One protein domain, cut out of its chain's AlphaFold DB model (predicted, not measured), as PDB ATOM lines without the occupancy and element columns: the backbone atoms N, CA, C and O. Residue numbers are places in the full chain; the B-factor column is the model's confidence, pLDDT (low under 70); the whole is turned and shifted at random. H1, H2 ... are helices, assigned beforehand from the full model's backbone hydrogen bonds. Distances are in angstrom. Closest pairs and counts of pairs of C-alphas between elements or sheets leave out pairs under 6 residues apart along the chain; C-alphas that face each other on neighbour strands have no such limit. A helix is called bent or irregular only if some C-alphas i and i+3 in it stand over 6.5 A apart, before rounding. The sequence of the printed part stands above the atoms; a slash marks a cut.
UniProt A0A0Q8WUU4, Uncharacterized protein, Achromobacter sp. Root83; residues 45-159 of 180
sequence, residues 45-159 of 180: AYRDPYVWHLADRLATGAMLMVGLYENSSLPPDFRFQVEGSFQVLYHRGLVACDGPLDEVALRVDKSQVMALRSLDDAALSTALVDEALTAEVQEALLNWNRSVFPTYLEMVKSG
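What this domain is: This is residues 45 to 159 of the 180 residues of an uncharacterized protein of Achromobacter sp. Root83 (UniProt A0A0Q8WUU4). Helix H1 makes the core of an elongated all-helix body: H2 crosses it on one side, the first arm of the bent helix H6 crosses it on another side, and H5 packs on its first residues. Short H3 packs on that arm of H6, H4 lies out at one end of the long axis, and the link of residues 66 to 75 lies at the other end. The printed part has 115 residues with six named helices, H1 to H6 in chain order, and no named strand. It is compact, with a radius of gyration of the C-alphas of 14.8 A, and spans 45 by 27 by 23 A.

How they stand to each other: H1, residues 48 to 65, is the hub, touching three other helices. It touches H2, residues 76 to 96, at a steep tilt of 51 degrees, opposite ways; the closest C-alphas, of Ala 55 and His 91, are 4.9 A apart. With residues 48 to 53 alone H1 touches H5, residues 121 to 131, at a steep tilt of 41 degrees, the same way; the closest C-alphas, of Pro 49 and Ser 125, are 5.3 A apart. H6, residues 135 to 157, was assigned as one helix by its hydrogen bonds but is bent: C-alphas 147 and 150 are 7.1 A apart. Its arms H6a, residues 135 to 147, and H6b, residues 150 to 157, stand at 72 degrees, only just about perpendicular. H6a touches H1 at a steep tilt of 63 degrees, the same way, through residues 141 to 145 and 54 to 58 alone; the closest C-alphas, of Leu 58 and Asn 145, are 7.5 A apart. None of these three tilts is shallow: the packing is mostly crossed, with helices at steep angles. H3, residues 101 to 105, touches residues 137 to 141 of H6a; the closest C-alphas, of Val 104 and Val 137, are 5.5 A apart. H4, residues 110 to 116, is close to H5 but not clearly touching, with the C-alphas of Leu 116 and Leu 124 6.7 A apart. H6b is near H1 and touches no helix. In H1, H2, H3 and H4 every O i to N i+4 pair is within hydrogen-bond range; H5 has 4 of 7, H6a 8 of 9 and H6b 3 of 4.

Where its parts are: H1 begins at C-alpha 48 (-6.048, 17.849, 32.588) and is 25.5 A long. H2 is 30.1 A long and ends at C-alpha 96 (-12.274, 21.938, 42.713). H5 is 16.3 A long and only just irregular, with C-alphas 127 and 130 6.7 A apart. H6a is 18.9 A long; H6b ends at C-alpha 157 (-19.527, 44.544, 33.909).

The domain as a whole: The C-alphas of Ser 73 and Met 114, the two farthest apart, are 45.6 A apart. The printed part has no cut and no long link. Mean pLDDT of the printed part is 77.7; residues 72, 74, 129 to 132 and 147 to 159 are under 70.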
ATOM      1  N   ALA A  45     -12.762  12.620  30.804       77.31
ATOM      2  CA  ALA A  45     -13.303  13.724  31.599       77.31
ATOM      3  C   ALA A  45     -12.343  14.293  32.664       77.31
ATOM      4  O   ALA A  45     -12.408  15.483  32.951       77.31
ATOM      5  N   TYR A  46     -11.447  13.471  33.222       80.19
ATOM      6  CA  TYR A  46     -10.531  13.867  34.301       80.19
ATOM      7  C   TYR A  46      -9.086  14.103  33.836       80.19
ATOM      8  O   TYR A  46      -8.212  14.362  34.664       80.19
ATOM      9  N   ARG A  47      -8.792  13.999  32.532       84.25
ATOM     10  CA  ARG A  47      -7.459  14.329  32.004       84.25
ATOM     11  C   ARG A  47      -7.306  15.842  31.918       84.25
ATOM     12  O   ARG A  47      -8.119  16.492  31.271       84.25
ATOM     13  N   ASP A  48      -6.246  16.393  32.505       84.62
ATOM     14  CA  ASP A  48      -6.048  17.849  32.588       84.62
ATOM     15  C   ASP A  48      -6.131  18.579  31.226       84.62
ATOM     16  O   ASP A  48      -6.863  19.565  31.151       84.62
ATOM     17  N   PRO A  49      -5.549  18.073  30.111       88.50
ATOM     18  CA  PRO A  49      -5.755  18.665  28.782       88.50
ATOM     19  C   PRO A  49      -7.222  18.751  28.349       88.50
ATOM     20  O   PRO A  49      -7.626  19.709  27.692       88.50
ATOM     21  N   TYR A  50      -8.034  17.758  28.725       87.19
ATOM     22  CA  TYR A  50      -9.463  17.761  28.437       87.19
ATOM     23  C   TYR A  50     -10.198  18.770  29.308       87.19
ATOM     24  O   TYR A  50     -10.977  19.557  28.784       87.19
ATOM     25  N   VAL A  51      -9.896  18.829  30.606       88.62
ATOM     26  CA  VAL A  51     -10.490  19.824  31.511       88.62
ATOM     27  C   VAL A  51     -10.155  21.255  31.066       88.62
ATOM     28  O   VAL A  51     -11.039  22.113  31.080       88.62
ATOM     29  N   TRP A  52      -8.931  21.511  30.589       91.12
ATOM     30  CA  TRP A  52      -8.562  22.785  29.961       91.12
ATOM     31  C   TRP A  52      -9.349  23.069  28.683       91.12
ATOM     32  O   TRP A  52      -9.833  24.186  28.521       91.12
ATOM     33  N   HIS A  53      -9.547  22.075  27.815       91.00
ATOM     34  CA  HIS A  53     -10.411  22.227  26.643       91.00
ATOM     35  C   HIS A  53     -11.859  22.574  27.042       91.00
ATOM     36  O   HIS A  53     -12.428  23.518  26.501       91.00
ATOM     37  N   LEU A  54     -12.454  21.897  28.033       90.94
ATOM     38  CA  LEU A  54     -13.808  22.233  28.506       90.94
ATOM     39  C   LEU A  54     -13.877  23.659  29.082       90.94
ATOM     40  O   LEU A  54     -14.847  24.379  28.840       90.94
ATOM     41  N   ALA A  55     -12.843  24.078  29.814       90.50
ATOM     42  CA  ALA A  55     -12.725  25.423  30.365       90.50
ATOM     43  C   ALA A  55     -12.577  26.507  29.283       90.50
ATOM     44  O   ALA A  55     -13.175  27.575  29.413       90.50
ATOM     45  N   ASP A  56     -11.846  26.222  28.205       91.12
ATOM     46  CA  ASP A  56     -11.743  27.072  27.015       91.12
ATOM     47  C   ASP A  56     -13.101  27.260  26.330       91.12
ATOM     48  O   ASP A  56     -13.571  28.389  26.184       91.12
ATOM     49  N   ARG A  57     -13.817  26.166  26.035       89.31
ATOM     50  CA  ARG A  57     -15.165  26.239  25.436       89.31
ATOM     51  C   ARG A  57     -16.137  27.068  26.283       89.31
ATOM     52  O   ARG A  57     -16.963  27.802  25.736       89.31
ATOM     53  N   LEU A  58     -16.034  26.971  27.609       88.06
ATOM     54  CA  LEU A  58     -16.806  27.783  28.550       88.06
ATOM     55  C   LEU A  58     -16.385  29.260  28.550       88.06
ATOM     56  O   LEU A  58     -17.257  30.131  28.571       88.06
ATOM     57  N   ALA A  59     -15.083  29.550  28.483       87.25
ATOM     58  CA  ALA A  59     -14.538  30.903  28.431       87.25
ATOM     59  C   ALA A  59     -14.929  31.639  27.143       87.25
ATOM     60  O   ALA A  59     -15.502  32.726  27.221       87.25
ATOM     61  N   THR A  60     -14.739  31.033  25.968       86.94
ATOM     62  CA  THR A  60     -15.186  31.610  24.690       86.94
ATOM     63  C   THR A  60     -16.706  31.828  24.683       86.94
ATOM     64  O   THR A  60     -17.195  32.869  24.237       86.94
ATOM     65  N   GLY A  61     -17.482  30.889  25.244       83.31
ATOM     66  CA  GLY A  61     -18.932  31.034  25.417       83.31
ATOM     67  C   GLY A  61     -19.321  32.207  26.327       83.31
ATOM     68  O   GLY A  61     -20.238  32.963  26.003       83.31
ATOM     69  N   ALA A  62     -18.601  32.406  27.433       80.44
ATOM     70  CA  ALA A  62     -18.755  33.564  28.310       80.44
ATOM     71  C   ALA A  62     -18.434  34.877  27.576       80.44
ATOM     72  O   ALA A  62     -19.251  35.797  27.589       80.44
ATOM     73  N   MET A  63     -17.300  34.947  26.875       81.44
ATOM     74  CA  MET A  63     -16.873  36.115  26.095       81.44
ATOM     75  C   MET A  63     -17.904  36.527  25.030       81.44
ATOM     76  O   MET A  63     -18.171  37.721  24.865       81.44
ATOM     77  N   LEU A  64     -18.529  35.550  24.357       81.94
ATOM     78  CA  LEU A  64     -19.644  35.768  23.427       81.94
ATOM     79  C   LEU A  64     -20.893  36.305  24.141       81.94
ATOM     80  O   LEU A  64     -21.453  37.305  23.703       81.94
ATOM     81  N   MET A  65     -21.308  35.703  25.261       77.06
ATOM     82  CA  MET A  65     -22.493  36.148  26.016       77.06
ATOM     83  C   MET A  65     -22.361  37.563  26.602       77.06
ATOM     84  O   MET A  65     -23.373  38.242  26.771       77.06
ATOM     85  N   VAL A  66     -21.142  38.027  26.906       72.75
ATOM     86  CA  VAL A  66     -20.884  39.418  27.342       72.75
ATOM     87  C   VAL A  66     -20.724  40.385  26.151       72.75
ATOM     88  O   VAL A  66     -20.666  41.598  26.346       72.75
ATOM     89  N   GLY A  67     -20.660  39.888  24.911       73.88
ATOM     90  CA  GLY A  67     -20.430  40.709  23.714       73.88
ATOM     91  C   GLY A  67     -19.004  41.272  23.611       73.88
ATOM     92  O   GLY A  67     -18.769  42.262  22.916       73.88
ATOM     93  N   LEU A  68     -18.024  40.674  24.302       73.81
ATOM     94  CA  LEU A  68     -16.661  41.223  24.391       73.81
ATOM     95  C   LEU A  68     -15.882  41.145  23.072       73.81
ATOM     96  O   LEU A  68     -15.081  42.037  22.792       73.81
ATOM     97  N   TYR A  69     -16.126  40.130  22.237       74.50
ATOM     98  CA  TYR A  69     -15.525  40.064  20.898       74.50
ATOM     99  C   TYR A  69     -16.079  41.135  19.948       74.50
ATOM    100  O   TYR A  69     -15.344  41.650  19.100       74.50
ATOM    101  N   GLU A  70     -17.353  41.496  20.110       74.69
ATOM    102  CA  GLU A  70     -18.057  42.478  19.278       74.69
ATOM    103  C   GLU A  70     -17.732  43.922  19.693       74.69
ATOM    104  O   GLU A  70     -17.783  44.840  18.873       74.69
ATOM    105  N   ASN A  71     -17.326  44.135  20.949       72.69
ATOM    106  CA  ASN A  71     -16.994  45.452  21.478       72.69
ATOM    107  C   ASN A  71     -15.641  45.982  20.953       72.69
ATOM    108  O   ASN A  71     -14.594  45.872  21.599       72.69
ATOM    109  N   SER A  72     -15.672  46.608  19.775       68.81
ATOM    110  CA  SER A  72     -14.529  47.238  19.090       68.81
ATOM    111  C   SER A  72     -13.838  48.376  19.857       68.81
ATOM    112  O   SER A  72     -12.746  48.774  19.461       68.81
ATOM    113  N   SER A  73     -14.420  48.880  20.953       71.94
ATOM    114  CA  SER A  73     -13.784  49.898  21.805       71.94
ATOM    115  C   SER A  73     -12.752  49.330  22.791       71.94
ATOM    116  O   SER A  73     -11.939  50.082  23.326       71.94
ATOM    117  N   LEU A  74     -12.759  48.012  23.020       67.88
ATOM    118  CA  LEU A  74     -11.825  47.337  23.922       67.88
ATOM    119  C   LEU A  74     -10.577  46.840  23.169       67.88
ATOM    120  O   LEU A  74     -10.736  46.165  22.144       67.88
ATOM    121  N   PRO A  75      -9.352  47.091  23.681       72.69
ATOM    122  CA  PRO A  75      -8.117  46.578  23.089       72.69
ATOM    123  C   PRO A  75      -8.122  45.045  22.944       72.69
ATOM    124  O   PRO A  75      -8.646  44.365  23.831       72.69
ATOM    125  N   PRO A  76      -7.490  44.472  21.899       71.31
ATOM    126  CA  PRO A  76      -7.363  43.021  21.749       71.31
ATOM    127  C   PRO A  76      -6.761  42.346  22.989       71.31
ATOM    128  O   PRO A  76      -7.323  41.374  23.489       71.31
ATOM    129  N   ASP A  77      -5.698  42.926  23.551       73.88
ATOM    130  CA  ASP A  77      -5.002  42.405  24.736       73.88
ATOM    131  C   ASP A  77      -5.914  42.305  25.964       73.88
ATOM    132  O   ASP A  77      -5.809  41.358  26.740       73.88
ATOM    133  N   PHE A  78      -6.860  43.239  26.123       74.12
ATOM    134  CA  PHE A  78      -7.852  43.182  27.198       74.12
ATOM    135  C   PHE A  78      -8.782  41.975  27.026       74.12
ATOM    136  O   PHE A  78      -9.087  41.287  27.996       74.12
ATOM    137  N   ARG A  79      -9.191  41.666  25.788       75.31
ATOM    138  CA  ARG A  79     -10.039  40.498  25.500       75.31
ATOM    139  C   ARG A  79      -9.302  39.198  25.815       75.31
ATOM    140  O   ARG A  79      -9.864  38.360  26.510       75.31
ATOM    141  N   PHE A  80      -8.042  39.072  25.390       78.44
ATOM    142  CA  PHE A  80      -7.204  37.912  25.713       78.44
ATOM    143  C   PHE A  80      -6.977  37.755  27.224       78.44
ATOM    144  O   PHE A  80      -7.039  36.642  27.738       78.44
ATOM    145  N   GLN A  81      -6.772  38.854  27.960       78.06
ATOM    146  CA  GLN A  81      -6.648  38.816  29.423       78.06
ATOM    147  C   GLN A  81      -7.945  38.377  30.113       78.06
ATOM    148  O   GLN A  81      -7.890  37.613  31.078       78.06
ATOM    149  N   VAL A  82      -9.110  38.836  29.643       76.25
ATOM    150  CA  VAL A  82     -10.410  38.443  30.209       76.25
ATOM    151  C   VAL A  82     -10.747  36.989  29.861       76.25
ATOM    152  O   VAL A  82     -11.154  36.247  30.752       76.25
ATOM    153  N   GLU A  83     -10.505  36.543  28.626       81.94
ATOM    154  CA  GLU A  83     -10.698  35.144  28.218       81.94
ATOM    155  C   GLU A  83      -9.766  34.192  28.979       81.94
ATOM    156  O   GLU A  83     -10.239  33.243  29.599       81.94
ATOM    157  N   GLY A  84      -8.465  34.496  29.038       82.25
ATOM    158  CA  GLY A  84      -7.501  33.725  29.827       82.25
ATOM    159  C   GLY A  84      -7.822  33.724  31.325       82.25
ATOM    160  O   GLY A  84      -7.629  32.713  31.998       82.25
ATOM    161  N   SER A  85      -8.395  34.817  31.851       79.00
ATOM    162  CA  SER A  85      -8.955  34.815  33.206       79.00
ATOM    163  C   SER A  85     -10.082  33.788  33.303       79.00
ATOM    164  O   SER A  85      -9.961  32.860  34.099       79.00
ATOM    165  N   PHE A  86     -11.131  33.899  32.473       80.94
ATOM    166  CA  PHE A  86     -12.268  32.967  32.442       80.94
ATOM    167  C   PHE A  86     -11.835  31.499  32.340       80.94
ATOM    168  O   PHE A  86     -12.350  30.685  33.105       80.94
ATOM    169  N   GLN A  87     -10.880  31.163  31.467       86.62
ATOM    170  CA  GLN A  87     -10.325  29.809  31.327       86.62
ATOM    171  C   GLN A  87      -9.828  29.264  32.675       86.62
ATOM    172  O   GLN A  87     -10.227  28.178  33.093       86.62
ATOM    173  N   VAL A  88      -9.024  30.044  33.409       83.50
ATOM    174  CA  VAL A  88      -8.524  29.662  34.742       83.50
ATOM    175  C   VAL A  88      -9.669  29.502  35.750       83.50
ATOM    176  O   VAL A  88      -9.631  28.586  36.576       83.50
ATOM    177  N   LEU A  89     -10.703  30.353  35.699       78.75
ATOM    178  CA  LEU A  89     -11.830  30.276  36.643       78.75
ATOM    179  C   LEU A  89     -12.686  29.035  36.374       78.75
ATOM    180  O   LEU A  89     -13.106  28.358  37.313       78.75
ATOM    181  N   TYR A  90     -12.923  28.726  35.096       85.06
ATOM    182  CA  TYR A  90     -13.691  27.563  34.677       85.06
ATOM    183  C   TYR A  90     -12.947  26.263  34.944       85.06
ATOM    184  O   TYR A  90     -13.528  25.404  35.596       85.06
ATOM    185  N   HIS A  91     -11.673  26.130  34.553       87.50
ATOM    186  CA  HIS A  91     -10.861  24.939  34.854       87.50
ATOM    187  C   HIS A  91     -10.890  24.634  36.350       87.50
ATOM    188  O   HIS A  91     -11.245  23.535  36.778       87.50
ATOM    189  N   ARG A  92     -10.639  25.657  37.167       80.00
ATOM    190  CA  ARG A  92     -10.632  25.504  38.616       80.00
ATOM    191  C   ARG A  92     -12.022  25.201  39.188       80.00
ATOM    192  O   ARG A  92     -12.124  24.445  40.152       80.00
ATOM    193  N   GLY A  93     -13.081  25.747  38.589       78.88
ATOM    194  CA  GLY A  93     -14.466  25.400  38.908       78.88
ATOM    195  C   GLY A  93     -14.795  23.935  38.599       78.88
ATOM    196  O   GLY A  93     -15.407  23.266  39.426       78.88
ATOM    197  N   LEU A  94     -14.324  23.425  37.456       84.31
ATOM    198  CA  LEU A  94     -14.484  22.030  37.045       84.31
ATOM    199  C   LEU A  94     -13.776  21.068  38.015       84.31
ATOM    200  O   LEU A  94     -14.381  20.090  38.444       84.31
ATOM    201  N   VAL A  95     -12.522  21.352  38.391       81.75
ATOM    202  CA  VAL A  95     -11.695  20.449  39.219       81.75
ATOM    203  C   VAL A  95     -12.017  20.514  40.718       81.75
ATOM    204  O   VAL A  95     -11.919  19.495  41.399       81.75
ATOM    205  N   ALA A  96     -12.334  21.694  41.263       72.12
ATOM    206  CA  ALA A  96     -12.274  21.938  42.713       72.12
ATOM    207  C   ALA A  96     -13.571  22.463  43.363       72.12
ATOM    208  O   ALA A  96     -13.562  22.755  44.559       72.12
ATOM    209  N   CYS A  97     -14.661  22.622  42.605       70.94
ATOM    210  CA  CYS A  97     -15.899  23.266  43.068       70.94
ATOM    211  C   CYS A  97     -17.165  22.522  42.618       70.94
ATOM    212  O   CYS A  97     -18.059  23.134  42.031       70.94
ATOM    213  N   ASP A  98     -17.223  21.210  42.859       71.62
ATOM    214  CA  ASP A  98     -18.359  20.354  42.477       71.62
ATOM    215  C   ASP A  98     -18.766  20.553  41.001       71.62
ATOM    216  O   ASP A  98     -19.941  20.662  40.641       71.62
ATOM    217  N   GLY A  99     -17.752  20.669  40.137       75.44
ATOM    218  CA  GLY A  99     -17.930  20.759  38.697       75.44
ATOM    219  C   GLY A  99     -18.568  19.488  38.132       75.44
ATOM    220  O   GLY A  99     -18.435  18.411  38.716       75.44
ATOM    221  N   PRO A 100     -19.213  19.557  36.957       84.00
ATOM    222  CA  PRO A 100     -19.969  18.453  36.379       84.00
ATOM    223  C   PRO A 100     -19.053  17.377  35.774       84.00
ATOM    224  O   PRO A 100     -19.468  16.694  34.848       84.00
ATOM    225  N   LEU A 101     -17.804  17.216  36.234       82.31
ATOM    226  CA  LEU A 101     -16.859  16.252  35.660       82.31
ATOM    227  C   LEU A 101     -17.365  14.809  35.781       82.31
ATOM    228  O   LEU A 101     -17.191  14.042  34.840       82.31
ATOM    229  N   ASP A 102     -18.077  14.472  36.858       79.19
ATOM    230  CA  ASP A 102     -18.744  13.172  37.020       79.19
ATOM    231  C   ASP A 102     -19.897  12.985  36.014       79.19
ATOM    232  O   ASP A 102     -20.038  11.929  35.398       79.19
ATOM    233  N   GLU A 103     -20.701  14.028  35.785       79.88
ATOM    234  CA  GLU A 103     -21.798  14.027  34.804       79.88
ATOM    235  C   GLU A 103     -21.269  13.978  33.360       79.88
ATOM    236  O   GLU A 103     -21.822  13.273  32.514       79.88
ATOM    237  N   VAL A 104     -20.162  14.673  33.088       83.50
ATOM    238  CA  VAL A 104     -19.421  14.629  31.823       83.50
ATOM    239  C   VAL A 104     -18.808  13.246  31.619       83.50
ATOM    240  O   VAL A 104     -18.960  12.693  30.536       83.50
ATOM    241  N   ALA A 105     -18.195  12.629  32.635       79.38
ATOM    242  CA  ALA A 105     -17.605  11.290  32.544       79.38
ATOM    243  C   ALA A 105     -18.622  10.208  32.142       79.38
ATOM    244  O   ALA A 105     -18.263   9.266  31.437       79.38
ATOM    245  N   LEU A 106     -19.889  10.368  32.535       80.94
ATOM    246  CA  LEU A 106     -21.001   9.505  32.123       80.94
ATOM    247  C   LEU A 106     -21.516   9.789  30.696       80.94
ATOM    248  O   LEU A 106     -22.287   8.989  30.166       80.94
ATOM    249  N   ARG A 107     -21.124  10.917  30.088       81.69
ATOM    250  CA  ARG A 107     -21.590  11.405  28.776       81.69
ATOM    251  C   ARG A 107     -20.522  11.430  27.682       81.69
ATOM    252  O   ARG A 107     -20.894  11.517  26.517       81.69
ATOM    253  N   VAL A 108     -19.229  11.342  28.012       79.38
ATOM    254  CA  VAL A 108     -18.178  11.188  26.991       79.38
ATOM    255  C   VAL A 108     -18.403   9.877  26.237       79.38
ATOM    256  O   VAL A 108     -18.519   8.810  26.843       79.38
ATOM    257  N   ASP A 109     -18.421   9.947  24.906       79.56
ATOM    258  CA  ASP A 109     -18.615   8.764  24.078       79.56
ATOM    259  C   ASP A 109     -17.488   7.733  24.274       79.56
ATOM    260  O   ASP A 109     -16.291   8.042  24.296       79.56
ATOM    261  N   LYS A 110     -17.870   6.456  24.382       75.06
ATOM    262  CA  LYS A 110     -16.929   5.367  24.668       75.06
ATOM    263  C   LYS A 110     -15.869   5.201  23.574       75.06
ATOM    264  O   LYS A 110     -14.748   4.808  23.891       75.06
ATOM    265  N   SER A 111     -16.185   5.487  22.310       76.19
ATOM    266  CA  SER A 111     -15.206   5.443  21.220       76.19
ATOM    267  C   SER A 111     -14.184   6.578  21.329       76.19
ATOM    268  O   SER A 111     -12.993   6.305  21.176       76.19
ATOM    269  N   GLN A 112     -14.597   7.787  21.733       77.38
ATOM    270  CA  GLN A 112     -13.674   8.888  22.042       77.38
ATOM    271  C   GLN A 112     -12.742   8.524  23.202       77.38
ATOM    272  O   GLN A 112     -11.525   8.672  23.081       77.38
ATOM    273  N   VAL A 113     -13.271   7.955  24.295       75.62
ATOM    274  CA  VAL A 113     -12.434   7.467  25.408       75.62
ATOM    275  C   VAL A 113     -11.437   6.409  24.919       75.62
ATOM    276  O   VAL A 113     -10.257   6.475  25.256       75.62
ATOM    277  N   MET A 114     -11.861   5.448  24.092       79.06
ATOM    278  CA  MET A 114     -10.964   4.407  23.569       79.06
ATOM    279  C   MET A 114      -9.901   4.935  22.595       79.06
ATOM    280  O   MET A 114      -8.788   4.405  22.612       79.06
ATOM    281  N   ALA A 115     -10.217   5.951  21.787       80.56
ATOM    282  CA  ALA A 115      -9.292   6.575  20.841       80.56
ATOM    283  C   ALA A 115      -8.261   7.483  21.537       80.56
ATOM    284  O   ALA A 115      -7.087   7.482  21.174       80.56
ATOM    285  N   LEU A 116      -8.688   8.234  22.559       81.12
ATOM    286  CA  LEU A 116      -7.878   9.281  23.190       81.12
ATOM    287  C   LEU A 116      -7.133   8.819  24.456       81.12
ATOM    288  O   LEU A 116      -6.149   9.448  24.844       81.12
ATOM    289  N   ARG A 117      -7.527   7.705  25.098       78.62
ATOM    290  CA  ARG A 117      -6.874   7.203  26.333       78.62
ATOM    291  C   ARG A 117      -5.386   6.868  26.195       78.62
ATOM    292  O   ARG A 117      -4.681   6.890  27.195       78.62
ATOM    293  N   SER A 118      -4.921   6.503  24.997       80.88
ATOM    294  CA  SER A 118      -3.532   6.085  24.750       80.88
ATOM    295  C   SER A 118      -2.608   7.226  24.329       80.88
ATOM    296  O   SER A 118      -1.406   7.009  24.211       80.88
ATOM    297  N   LEU A 119      -3.153   8.418  24.075       83.44
ATOM    298  CA  LEU A 119      -2.357   9.609  23.792       83.44
ATOM    299  C   LEU A 119      -1.724  10.123  25.085       83.44
ATOM    300  O   LEU A 119      -2.394  10.151  26.118       83.44
ATOM    301  N   ASP A 120      -0.482  10.600  25.035       85.56
ATOM    302  CA  ASP A 120       0.057  11.458  26.096       85.56
ATOM    303  C   ASP A 120      -0.681  12.814  26.145       85.56
ATOM    304  O   ASP A 120      -1.579  13.080  25.343       85.56
ATOM    305  N   ASP A 121      -0.371  13.661  27.126       83.62
ATOM    306  CA  ASP A 121      -1.096  14.920  27.334       83.62
ATOM    307  C   ASP A 121      -0.846  15.973  26.234       83.62
ATOM    308  O   ASP A 121      -1.725  16.799  25.970       83.62
ATOM    309  N   ALA A 122       0.298  15.927  25.542       84.25
ATOM    310  CA  ALA A 122       0.623  16.853  24.453       84.25
ATOM    311  C   ALA A 122      -0.078  16.444  23.147       84.25
ATOM    312  O   ALA A 122      -0.692  17.271  22.465       84.25
ATOM    313  N   ALA A 123      -0.056  15.146  22.834       84.69
ATOM    314  CA  ALA A 123      -0.828  14.567  21.745       84.69
ATOM    315  C   ALA A 123      -2.338  14.730  21.985       84.69
ATOM    316  O   ALA A 123      -3.065  15.071  21.052       84.69
ATOM    317  N   LEU A 124      -2.807  14.573  23.232       83.88
ATOM    318  CA  LEU A 124      -4.201  14.836  23.584       83.88
ATOM    319  C   LEU A 124      -4.562  16.310  23.367       83.88
ATOM    320  O   LEU A 124      -5.503  16.576  22.631       83.88
ATOM    321  N   SER A 125      -3.800  17.258  23.926       83.12
ATOM    322  CA  SER A 125      -4.027  18.704  23.722       83.12
ATOM    323  C   SER A 125      -4.195  19.077  22.244       83.12
ATOM    324  O   SER A 125      -5.029  19.908  21.904       83.12
ATOM    325  N   THR A 126      -3.433  18.421  21.363       82.69
ATOM    326  CA  THR A 126      -3.496  18.633  19.910       82.69
ATOM    327  C   THR A 126      -4.753  18.008  19.287       82.69
ATOM    328  O   THR A 126      -5.399  18.634  18.454       82.69
ATOM    329  N   ALA A 127      -5.132  16.795  19.701       81.56
ATOM    330  CA  ALA A 127      -6.296  16.074  19.176       81.56
ATOM    331  C   ALA A 127      -7.654  16.649  19.628       81.56
ATOM    332  O   ALA A 127      -8.670  16.414  18.977       81.56
ATOM    333  N   LEU A 128      -7.693  17.391  20.738       79.62
ATOM    334  CA  LEU A 128      -8.932  17.951  21.291       79.62
ATOM    335  C   LEU A 128      -9.493  19.150  20.513       79.62
ATOM    336  O   LEU A 128     -10.629  19.545  20.761       79.62
ATOM    337  N   VAL A 129      -8.727  19.726  19.584       67.06
ATOM    338  CA  VAL A 129      -9.121  20.934  18.841       67.06
ATOM    339  C   VAL A 129     -10.319  20.689  17.909       67.06
ATOM    340  O   VAL A 129     -11.151  21.584  17.772       67.06
ATOM    341  N   ASP A 130     -10.446  19.488  17.326       57.75
ATOM    342  CA  ASP A 130     -11.355  19.263  16.191       57.75
ATOM    343  C   ASP A 130     -12.700  18.567  16.526       57.75
ATOM    344  O   ASP A 130     -13.710  18.935  15.928       57.75
ATOM    345  N   GLU A 131     -12.783  17.598  17.460       58.38
ATOM    346  CA  GLU A 131     -14.010  16.760  17.623       58.38
ATOM    347  C   GLU A 131     -14.436  16.382  19.070       58.38
ATOM    348  O   GLU A 131     -15.307  15.534  19.270       58.38
ATOM    349  N   ALA A 132     -13.868  16.978  20.123       65.38
ATOM    350  CA  ALA A 132     -13.963  16.403  21.478       65.38
ATOM    351  C   ALA A 132     -15.182  16.802  22.351       65.38
ATOM    352  O   ALA A 132     -15.243  16.435  23.531       65.38
ATOM    353  N   LEU A 133     -16.152  17.542  21.801       74.12
ATOM    354  CA  LEU A 133     -17.319  18.051  22.534       74.12
ATOM    355  C   LEU A 133     -18.629  17.500  21.943       74.12
ATOM    356  O   LEU A 133     -19.144  18.028  20.958       74.12
ATOM    357  N   THR A 134     -19.187  16.445  22.546       81.25
ATOM    358  CA  THR A 134     -20.519  15.945  22.162       81.25
ATOM    359  C   THR A 134     -21.624  16.894  22.640       81.25
ATOM    360  O   THR A 134     -21.414  17.713  23.543       81.25
ATOM    361  N   ALA A 135     -22.824  16.783  22.063       82.25
ATOM    362  CA  ALA A 135     -23.962  17.623  22.437       82.25
ATOM    363  C   ALA A 135     -24.363  17.436  23.914       82.25
ATOM    364  O   ALA A 135     -24.712  18.398  24.594       82.25
ATOM    365  N   GLU A 136     -24.245  16.214  24.433       82.12
ATOM    366  CA  GLU A 136     -24.579  15.827  25.805       82.12
ATOM    367  C   GLU A 136     -23.562  16.380  26.820       82.12
ATOM    368  O   GLU A 136     -23.934  16.833  27.909       82.12
ATOM    369  N   VAL A 137     -22.271  16.386  26.455       84.00
ATOM    370  CA  VAL A 137     -21.205  17.040  27.232       84.00
ATOM    371  C   VAL A 137     -21.396  18.559  27.211       84.00
ATOM    372  O   VAL A 137     -21.321  19.204  28.259       84.00
ATOM    373  N   GLN A 138     -21.718  19.137  26.050       85.75
ATOM    374  CA  GLN A 138     -22.019  20.563  25.931       85.75
ATOM    375  C   GLN A 138     -23.244  20.961  26.772       85.75
ATOM    376  O   GLN A 138     -23.210  21.997  27.435       85.75
ATOM    377  N   GLU A 139     -24.302  20.146  26.807       83.06
ATOM    378  CA  GLU A 139     -25.476  20.386  27.651       83.06
ATOM    379  C   GLU A 139     -25.134  20.350  29.150       83.06
ATOM    380  O   GLU A 139     -25.546  21.255  29.882       83.06
ATOM    381  N   ALA A 140     -24.333  19.372  29.601       81.44
ATOM    382  CA  ALA A 140     -23.853  19.296  30.989       81.44
ATOM    383  C   ALA A 140     -23.150  20.599  31.402       81.44
ATOM    384  O   ALA A 140     -23.492  21.239  32.401       81.44
ATOM    385  N   LEU A 141     -22.198  21.028  30.570       85.56
ATOM    386  CA  LEU A 141     -21.389  22.220  30.795       85.56
ATOM    387  C   LEU A 141     -22.227  23.498  30.752       85.56
ATOM    388  O   LEU A 141     -22.022  24.372  31.588       85.56
ATOM    389  N   LEU A 142     -23.192  23.618  29.835       82.44
ATOM    390  CA  LEU A 142     -24.084  24.779  29.760       82.44
ATOM    391  C   LEU A 142     -25.026  24.872  30.966       82.44
ATOM    392  O   LEU A 142     -25.248  25.971  31.477       82.44
ATOM    393  N   ASN A 143     -25.571  23.748  31.436       80.88
ATOM    394  CA  ASN A 143     -26.455  23.726  32.602       80.88
ATOM    395  C   ASN A 143     -25.705  24.095  33.887       80.88
ATOM    396  O   ASN A 143     -26.192  24.938  34.642       80.88
ATOM    397  N   TRP A 144     -24.495  23.565  34.090       82.50
ATOM    398  CA  TRP A 144     -23.622  24.007  35.180       82.50
ATOM    399  C   TRP A 144     -23.202  25.472  35.019       82.50
ATOM    400  O   TRP A 144     -23.348  26.258  35.949       82.50
ATOM    401  N   ASN A 145     -22.769  25.896  33.828       79.75
ATOM    402  CA  ASN A 145     -22.322  27.271  33.600       79.75
ATOM    403  C   ASN A 145     -23.411  28.295  33.951       79.75
ATOM    404  O   ASN A 145     -23.120  29.286  34.606       79.75
ATOM    405  N   ARG A 146     -24.682  28.039  33.614       73.88
ATOM    406  CA  ARG A 146     -25.804  28.924  33.987       73.88
ATOM    407  C   ARG A 146     -25.922  29.184  35.496       73.88
ATOM    408  O   ARG A 146     -26.426  30.244  35.859       73.88
ATOM    409  N   SER A 147     -25.473  28.269  36.360       69.19
ATOM    410  CA  SER A 147     -25.499  28.467  37.817       69.19
ATOM    411  C   SER A 147     -24.315  29.299  38.335       69.19
ATOM    412  O   SER A 147     -24.466  30.019  39.321       69.19
ATOM    413  N   VAL A 148     -23.163  29.263  37.652       64.56
ATOM    414  CA  VAL A 148     -21.921  29.947  38.072       64.56
ATOM    415  C   VAL A 148     -21.721  31.302  37.369       64.56
ATOM    416  O   VAL A 148     -21.238  32.263  37.973       64.56
ATOM    417  N   PHE A 149     -22.136  31.408  36.104       64.94
ATOM    418  CA  PHE A 149     -21.935  32.556  35.212       64.94
ATOM    419  C   PHE A 149     -22.422  33.917  35.741       64.94
ATOM    420  O   PHE A 149     -21.698  34.893  35.523       64.94
ATOM    421  N   PRO A 150     -23.565  34.043  36.459       63.44
ATOM    422  CA  PRO A 150     -24.020  35.338  36.974       63.44
ATOM    423  C   PRO A 150     -22.968  36.053  37.835       63.44
ATOM    424  O   PRO A 150     -22.813  37.267  37.737       63.44
ATOM    425  N   THR A 151     -22.189  35.298  38.616       61.12
ATOM    426  CA  THR A 151     -21.112  35.826  39.469       61.12
ATOM    427  C   THR A 151     -19.970  36.432  38.650       61.12
ATOM    428  O   THR A 151     -19.454  37.495  38.991       61.12
ATOM    429  N   TYR A 152     -19.576  35.785  37.549       62.06
ATOM    430  CA  TYR A 152     -18.508  36.288  36.680       62.06
ATOM    431  C   TYR A 152     -18.962  37.474  35.821       62.06
ATOM    432  O   TYR A 152     -18.195  38.415  35.609       62.06
ATOM    433  N   LEU A 153     -20.218  37.454  35.363       61.47
ATOM    434  CA  LEU A 153     -20.816  38.507  34.543       61.47
ATOM    435  C   LEU A 153     -20.776  39.873  35.249       61.47
ATOM    436  O   LEU A 153     -20.406  40.876  34.638       61.47
ATOM    437  N   GLU A 154     -21.123  39.914  36.537       60.66
ATOM    438  CA  GLU A 154     -21.123  41.154  37.323       60.66
ATOM    439  C   GLU A 154     -19.705  41.690  37.582       60.66
ATOM    440  O   GLU A 154     -19.494  42.903  37.515       60.66
ATOM    441  N   MET A 155     -18.704  40.817  37.768       57.41
ATOM    442  CA  MET A 155     -17.304  41.254  37.869       57.41
ATOM    443  C   MET A 155     -16.843  41.956  36.586       57.41
ATOM    444  O   MET A 155     -16.362  43.087  36.655       57.41
ATOM    445  N   VAL A 156     -17.074  41.349  35.416       60.22
ATOM    446  CA  VAL A 156     -16.681  41.929  34.119       60.22
ATOM    447  C   VAL A 156     -17.416  43.242  33.831       60.22
ATOM    448  O   VAL A 156     -16.783  44.225  33.445       60.22
ATOM    449  N   LYS A 157     -18.735  43.307  34.071       58.72
ATOM    450  CA  LYS A 157     -19.527  44.544  33.909       58.72
ATOM    451  C   LYS A 157     -19.020  45.701  34.767       58.72
ATOM    452  O   LYS A 157     -19.145  46.853  34.364       58.72
ATOM    453  N   SER A 158     -18.471  45.407  35.947       58.31
ATOM    454  CA  SER A 158     -17.963  46.431  36.862       58.31
ATOM    455  C   SER A 158     -16.637  47.066  36.415       58.31
ATOM    456  O   SER A 158     -16.201  48.028  37.039       58.31
ATOM    457  N   GLY A 159     -15.973  46.528  35.382       47.44
ATOM    458  CA  GLY A 159     -14.665  46.998  34.912       47.44
ATOM    459  C   GLY A 159     -13.486  46.651  35.832       47.44
ATOM    460  O   GLY A 159     -12.359  47.057  35.555       47.44
TER     461      GLY A 159